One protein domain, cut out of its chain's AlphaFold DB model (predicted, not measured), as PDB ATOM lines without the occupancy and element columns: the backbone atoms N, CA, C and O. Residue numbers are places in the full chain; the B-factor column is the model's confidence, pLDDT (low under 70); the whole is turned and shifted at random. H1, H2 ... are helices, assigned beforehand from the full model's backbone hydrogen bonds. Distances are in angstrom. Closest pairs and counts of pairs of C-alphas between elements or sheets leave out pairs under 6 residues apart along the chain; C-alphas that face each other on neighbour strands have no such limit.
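Overview. This is residues 127 to 177 of the 177 residues of an uncharacterized protein of Beggiatoa sp. IS2 (UniProt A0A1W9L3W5). Little regular structure is present: the domain is a winding of loops with two short helices, H1 and H2, set apart, the loop of residues 137 to 153 swinging out between them and residues 159 to 177 folding back from H2 toward the start of H1. The printed part has 51 residues with H1, then H2, and no named strand; the class is all helix, with 13 residues in named elements. It is compact, with a radius of gyration of the C-alphas of 10.8 A, and spans 28 by 24 by 20 A.

Arrangement. H1, residues 129 to 136, and H2, residues 154 to 158, are apart, with no C-alpha of the one within 8 A of the other. In H2 every O i to N i+4 pair is within hydrogen-bond range; in H1, 3 of 4 are.

Along the chain. H1 begins at C-alpha 129 (43.203, -24.414, 34.085) and is 9.5 A long. H2 is 6.1 A long and ends at C-alpha 158 (34.364, -13.205, 22.731).

Size, cuts and confidence. The C-alphas of Gly 141 and Ser 169, the two farthest apart, are 28.5 A apart. The link from H1 to H2 is long, 17 residues. The printed part has no cut, and no printed residue is under 70 in pLDDT.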
ATOM      1  N   ARG A 127      44.563 -31.509  33.502       80.69
ATOM      2  CA  ARG A 127      44.274 -30.885  32.195       80.69
ATOM      3  C   ARG A 127      43.272 -29.721  32.278       80.69
ATOM      4  O   ARG A 127      42.758 -29.251  31.258       80.69
ATOM      5  N   ASN A 128      42.948 -29.289  33.491       87.00
ATOM      6  CA  ASN A 128      42.164 -28.091  33.745       87.00
ATOM      7  C   ASN A 128      43.088 -26.858  33.790       87.00
ATOM      8  O   ASN A 128      44.297 -26.938  33.585       87.00
ATOM      9  N   SER A 129      42.501 -25.696  34.022       92.06
ATOM     10  CA  SER A 129      43.203 -24.414  34.085       92.06
ATOM     11  C   SER A 129      44.119 -24.242  35.297       92.06
ATOM     12  O   SER A 129      44.982 -23.368  35.264       92.06
ATOM     13  N   VAL A 130      43.958 -25.037  36.362       91.44
ATOM     14  CA  VAL A 130      44.636 -24.814  37.650       91.44
ATOM     15  C   VAL A 130      46.151 -24.819  37.481       91.44
ATOM     16  O   VAL A 130      46.819 -23.910  37.970       91.44
ATOM     17  N   LEU A 131      46.683 -25.788  36.731       91.94
ATOM     18  CA  LEU A 131      48.119 -25.900  36.477       91.94
ATOM     19  C   LEU A 131      48.666 -24.670  35.737       91.94
ATOM     20  O   LEU A 131      49.689 -24.111  36.125       91.94
ATOM     21  N   CYS A 132      47.960 -24.206  34.703       92.75
ATOM     22  CA  CYS A 132      48.348 -23.027  33.931       92.75
ATOM     23  C   CYS A 132      48.292 -21.755  34.794       92.75
ATOM     24  O   CYS A 132      49.193 -20.916  34.757       92.75
ATOM     25  N   LEU A 133      47.244 -21.621  35.610       93.56
ATOM     26  CA  LEU A 133      47.002 -20.450  36.449       93.56
ATOM     27  C   LEU A 133      48.003 -20.309  37.601       93.56
ATOM     28  O   LEU A 133      48.177 -19.194  38.092       93.56
ATOM     29  N   THR A 134      48.754 -21.353  37.967       92.19
ATOM     30  CA  THR A 134      49.909 -21.216  38.875       92.19
ATOM     31  C   THR A 134      50.858 -20.110  38.406       92.19
ATOM     32  O   THR A 134      51.265 -19.257  39.198       92.19
ATOM     33  N   CYS A 135      51.137 -20.053  37.100       92.19
ATOM     34  CA  CYS A 135      52.046 -19.074  36.496       92.19
ATOM     35  C   CYS A 135      51.321 -17.951  35.748       92.19
ATOM     36  O   CYS A 135      51.827 -16.833  35.698       92.19
ATOM     37  N   HIS A 136      50.136 -18.219  35.204       93.38
ATOM     38  CA  HIS A 136      49.412 -17.258  34.377       93.38
ATOM     39  C   HIS A 136      48.323 -16.489  35.128       93.38
ATOM     40  O   HIS A 136      47.796 -15.538  34.578       93.38
ATOM     41  N   ARG A 137      47.961 -16.815  36.375       93.00
ATOM     42  CA  ARG A 137      46.960 -16.007  37.098       93.00
ATOM     43  C   ARG A 137      47.414 -14.551  37.249       93.00
ATOM     44  O   ARG A 137      48.593 -14.282  37.505       93.00
ATOM     45  N   SER A 138      46.467 -13.624  37.117       90.38
ATOM     46  CA  SER A 138      46.700 -12.211  37.405       90.38
ATOM     47  C   SER A 138      46.898 -12.002  38.907       90.38
ATOM     48  O   SER A 138      46.029 -12.337  39.710       90.38
ATOM     49  N   LEU A 139      48.076 -11.509  39.294       88.69
ATOM     50  CA  LEU A 139      48.456 -11.247  40.685       88.69
ATOM     51  C   LEU A 139      49.186  -9.903  40.767       88.69
ATOM     52  O   LEU A 139      50.100  -9.659  39.979       88.69
ATOM     53  N   LEU A 140      48.839  -9.079  41.763       86.44
ATOM     54  CA  LEU A 140      49.397  -7.727  41.950       86.44
ATOM     55  C   LEU A 140      50.931  -7.703  42.076       86.44
ATOM     56  O   LEU A 140      51.562  -6.737  41.668       86.44
ATOM     57  N   GLY A 141      51.534  -8.755  42.638       85.62
ATOM     58  CA  GLY A 141      52.982  -8.838  42.871       85.62
ATOM     59  C   GLY A 141      53.796  -9.480  41.743       85.62
ATOM     60  O   GLY A 141      55.001  -9.653  41.900       85.62
ATOM     61  N   ARG A 142      53.169  -9.896  40.635       85.94
ATOM     62  CA  ARG A 142      53.869 -10.572  39.532       85.94
ATOM     63  C   ARG A 142      54.351  -9.532  38.520       85.94
ATOM     64  O   ARG A 142      53.561  -8.743  38.017       85.94
ATOM     65  N   ASP A 143      55.643  -9.566  38.206       82.81
ATOM     66  CA  ASP A 143      56.400  -8.537  37.469       82.81
ATOM     67  C   ASP A 143      56.077  -8.408  35.963       82.81
ATOM     68  O   ASP A 143      56.858  -7.843  35.201       82.81
ATOM     69  N   GLY A 144      54.934  -8.939  35.517       80.81
ATOM     70  CA  GLY A 144      54.457  -8.860  34.134       80.81
ATOM     71  C   GLY A 144      55.273  -9.645  33.101       80.81
ATOM     72  O   GLY A 144      54.862  -9.702  31.946       80.81
ATOM     73  N   LYS A 145      56.392 -10.286  33.476       87.12
ATOM     74  CA  LYS A 145      57.230 -11.062  32.538       87.12
ATOM     75  C   LYS A 145      56.541 -12.318  32.016       87.12
ATOM     76  O   LYS A 145      56.824 -12.763  30.909       87.12
ATOM     77  N   VAL A 146      55.651 -12.895  32.822       89.38
ATOM     78  CA  VAL A 146      54.762 -13.984  32.412       89.38
ATOM     79  C   VAL A 146      53.415 -13.376  32.057       89.38
ATOM     80  O   VAL A 146      52.827 -12.667  32.876       89.38
ATOM     81  N   VAL A 147      52.923 -13.672  30.852       90.44
ATOM     82  CA  VAL A 147      51.612 -13.208  30.384       90.44
ATOM     83  C   VAL A 147      50.542 -13.659  31.368       90.44
ATOM     84  O   VAL A 147      50.407 -14.850  31.640       90.44
ATOM     85  N   GLN A 148      49.776 -12.713  31.899       92.50
ATOM     86  CA  GLN A 148      48.693 -13.023  32.818       92.50
ATOM     87  C   GLN A 148      47.387 -13.270  32.056       92.50
ATOM     88  O   GLN A 148      47.074 -12.588  31.080       92.50
ATOM     89  N   PHE A 149      46.616 -14.248  32.517       93.69
ATOM     90  CA  PHE A 149      45.265 -14.516  32.073       93.69
ATOM     91  C   PHE A 149      44.374 -13.307  32.364       93.69
ATOM     92  O   PHE A 149      44.437 -12.706  33.438       93.69
ATOM     93  N   SER A 150      43.527 -12.982  31.394       92.75
ATOM     94  CA  SER A 150      42.523 -11.936  31.505       92.75
ATOM     95  C   SER A 150      41.290 -12.343  30.714       92.75
ATOM     96  O   SER A 150      41.395 -12.658  29.525       92.75
ATOM     97  N   GLU A 151      40.129 -12.304  31.363       94.81
ATOM     98  CA  GLU A 151      38.829 -12.495  30.710       94.81
ATOM     99  C   GLU A 151      38.507 -11.332  29.754       94.81
ATOM    100  O   GLU A 151      37.764 -11.505  28.794       94.81
ATOM    101  N   GLU A 152      39.138 -10.170  29.952       94.50
ATOM    102  CA  GLU A 152      38.968  -8.983  29.107       94.50
ATOM    103  C   GLU A 152      39.789  -9.030  27.812       94.50
ATOM    104  O   GLU A 152      39.597  -8.190  26.929       94.50
ATOM    105  N   PHE A 153      40.697 -10.002  27.659       93.19
ATOM    106  CA  PHE A 153      41.409 -10.185  26.395       93.19
ATOM    107  C   PHE A 153      40.395 -10.446  25.264       93.19
ATOM    108  O   PHE A 153      39.539 -11.315  25.441       93.19
ATOM    109  N   PRO A 154      40.468  -9.774  24.094       95.44
ATOM    110  CA  PRO A 154      39.384  -9.788  23.107       95.44
ATOM    111  C   PRO A 154      38.874 -11.182  22.719       95.44
ATOM    112  O   PRO A 154      37.665 -11.404  22.675       95.44
ATOM    113  N   MET A 155      39.781 -12.145  22.506       92.38
ATOM    114  CA  MET A 155      39.394 -13.524  22.175       92.38
ATOM    115  C   MET A 155      38.805 -14.274  23.373       92.38
ATOM    116  O   MET A 155      37.847 -15.023  23.199       92.38
ATOM    117  N   HIS A 156      39.328 -14.069  24.586       94.81
ATOM    118  CA  HIS A 156      38.756 -14.673  25.792       94.81
ATOM    119  C   HIS A 156      37.359 -14.130  26.060       94.81
ATOM    120  O   HIS A 156      36.444 -14.915  26.287       94.81
ATOM    121  N   LYS A 157      37.172 -12.815  25.932       96.69
ATOM    122  CA  LYS A 157      35.881 -12.153  26.101       96.69
ATOM    123  C   LYS A 157      34.854 -12.650  25.089       96.69
ATOM    124  O   LYS A 157      33.755 -13.044  25.471       96.69
ATOM    125  N   MET A 158      35.228 -12.702  23.807       95.88
ATOM    126  CA  MET A 158      34.364 -13.205  22.731       95.88
ATOM    127  C   MET A 158      33.948 -14.665  22.959       95.88
ATOM    128  O   MET A 158      32.787 -15.017  22.768       95.88
ATOM    129  N   MET A 159      34.883 -15.505  23.408       94.00
ATOM    130  CA  MET A 159      34.665 -16.937  23.655       94.00
ATOM    131  C   MET A 159      34.164 -17.243  25.080       94.00
ATOM    132  O   MET A 159      33.997 -18.414  25.447       94.00
ATOM    133  N   GLN A 160      33.941 -16.203  25.890       94.38
ATOM    134  CA  GLN A 160      33.554 -16.285  27.300       94.38
ATOM    135  C   GLN A 160      34.457 -17.261  28.073       94.38
ATOM    136  O   GLN A 160      33.989 -18.217  28.701       94.38
ATOM    137  N   VAL A 161      35.773 -17.123  27.908       93.88
ATOM    138  CA  VAL A 161      36.769 -17.939  28.605       93.88
ATOM    139  C   VAL A 161      36.915 -17.415  30.020       93.88
ATOM    140  O   VAL A 161      37.252 -16.253  30.210       93.88
ATOM    141  N   THR A 162      36.684 -18.292  30.991       93.81
ATOM    142  CA  THR A 162      36.874 -18.007  32.413       93.81
ATOM    143  C   THR A 162      38.036 -18.813  32.967       93.81
ATOM    144  O   THR A 162      38.463 -19.798  32.354       93.81
ATOM    145  N   GLU A 163      38.494 -18.465  34.172       92.00
ATOM    146  CA  GLU A 163      39.509 -19.251  34.886       92.00
ATOM    147  C   GLU A 163      39.118 -20.722  35.088       92.00
ATOM    148  O   GLU A 163      39.995 -21.531  35.353       92.00
ATOM    149  N   ALA A 164      37.845 -21.110  34.979       90.31
ATOM    150  CA  ALA A 164      37.415 -22.502  35.140       90.31
ATOM    151  C   ALA A 164      37.484 -23.329  33.841       90.31
ATOM    152  O   ALA A 164      37.428 -24.560  33.894       90.31
ATOM    153  N   LYS A 165      37.582 -22.689  32.665       91.31
ATOM    154  CA  LYS A 165      37.648 -23.407  31.384       91.31
ATOM    155  C   LYS A 165      39.044 -23.985  31.149       91.31
ATOM    156  O   LYS A 165      40.054 -23.362  31.456       91.31
ATOM    157  N   SER A 166      39.107 -25.176  30.555       91.19
ATOM    158  CA  SER A 166      40.382 -25.796  30.177       91.19
ATOM    159  C   SER A 166      41.097 -24.954  29.117       91.19
ATOM    160  O   SER A 166      40.561 -24.722  28.039       91.19
ATOM    161  N   CYS A 167      42.325 -24.521  29.404       91.62
ATOM    162  CA  CYS A 167      43.128 -23.727  28.471       91.62
ATOM    163  C   CYS A 167      43.590 -24.565  27.266       91.62
ATOM    164  O   CYS A 167      43.709 -24.065  26.146       91.62
ATOM    165  N   ILE A 168      43.829 -25.862  27.488       90.56
ATOM    166  CA  ILE A 168      44.417 -26.757  26.485       90.56
ATOM    167  C   ILE A 168      43.437 -27.194  25.390       90.56
ATOM    168  O   ILE A 168      43.849 -27.835  24.428       90.56
ATOM    169  N   SER A 169      42.148 -26.848  25.502       89.62
ATOM    170  CA  SER A 169      41.188 -27.061  24.412       89.62
ATOM    171  C   SER A 169      41.477 -26.170  23.203       89.62
ATOM    172  O   SER A 169      41.017 -26.464  22.103       89.62
ATOM    173  N   CYS A 170      42.213 -25.073  23.408       90.88
ATOM    174  CA  CYS A 170      42.558 -24.109  22.365       90.88
ATOM    175  C   CYS A 170      44.070 -23.847  22.277       90.88
ATOM    176  O   CYS A 170      44.578 -23.609  21.183       90.88
ATOM    177  N   HIS A 171      44.804 -23.912  23.395       91.12
ATOM    178  CA  HIS A 171      46.244 -23.647  23.434       91.12
ATOM    179  C   HIS A 171      47.064 -24.938  23.499       91.12
ATOM    180  O   HIS A 171      46.796 -25.818  24.312       91.12
ATOM    181  N   ASN A 172      48.120 -25.038  22.689       90.00
ATOM    182  CA  ASN A 172      49.088 -26.126  22.808       90.00
ATOM    183  C   ASN A 172      50.127 -25.772  23.891       90.00
ATOM    184  O   ASN A 172      50.939 -24.883  23.647       90.00
ATOM    185  N   PRO A 173      50.175 -26.465  25.045       88.62
ATOM    186  CA  PRO A 173      51.120 -26.142  26.118       88.62
ATOM    187  C   PRO A 173      52.588 -26.406  25.747       88.62
ATOM    188  O   PRO A 173      53.478 -25.848  26.383       88.62
ATOM    189  N   HIS A 174      52.837 -27.214  24.710       88.88
ATOM    190  CA  HIS A 174      54.178 -27.466  24.175       88.88
ATOM    191  C   HIS A 174      54.598 -26.455  23.104       88.88
ATOM    192  O   HIS A 174      55.759 -26.415  22.739       88.88
ATOM    193  N   ALA A 175      53.672 -25.654  22.578       89.88
ATOM    194  CA  ALA A 175      53.971 -24.582  21.631       89.88
ATOM    195  C   ALA A 175      53.025 -23.389  21.857       89.88
ATOM    196  O   ALA A 175      52.248 -23.042  20.957       89.88
ATOM    197  N   PRO A 176      53.017 -22.803  23.071       83.88
ATOM    198  CA  PRO A 176      52.222 -21.616  23.349       83.88
ATOM    199  C   PRO A 176      52.686 -20.465  22.452       83.88
ATOM    200  O   PRO A 176      53.887 -20.293  22.223       83.88
ATOM    201  N   LYS A 177      51.713 -19.715  21.937       70.25
ATOM    202  CA  LYS A 177      51.901 -18.533  21.094       70.25
ATOM    203  C   LYS A 177      51.522 -17.281  21.863       70.25
ATOM    204  O   LYS A 177      50.577 -17.390  22.679       70.25
TER     205      LYS A 177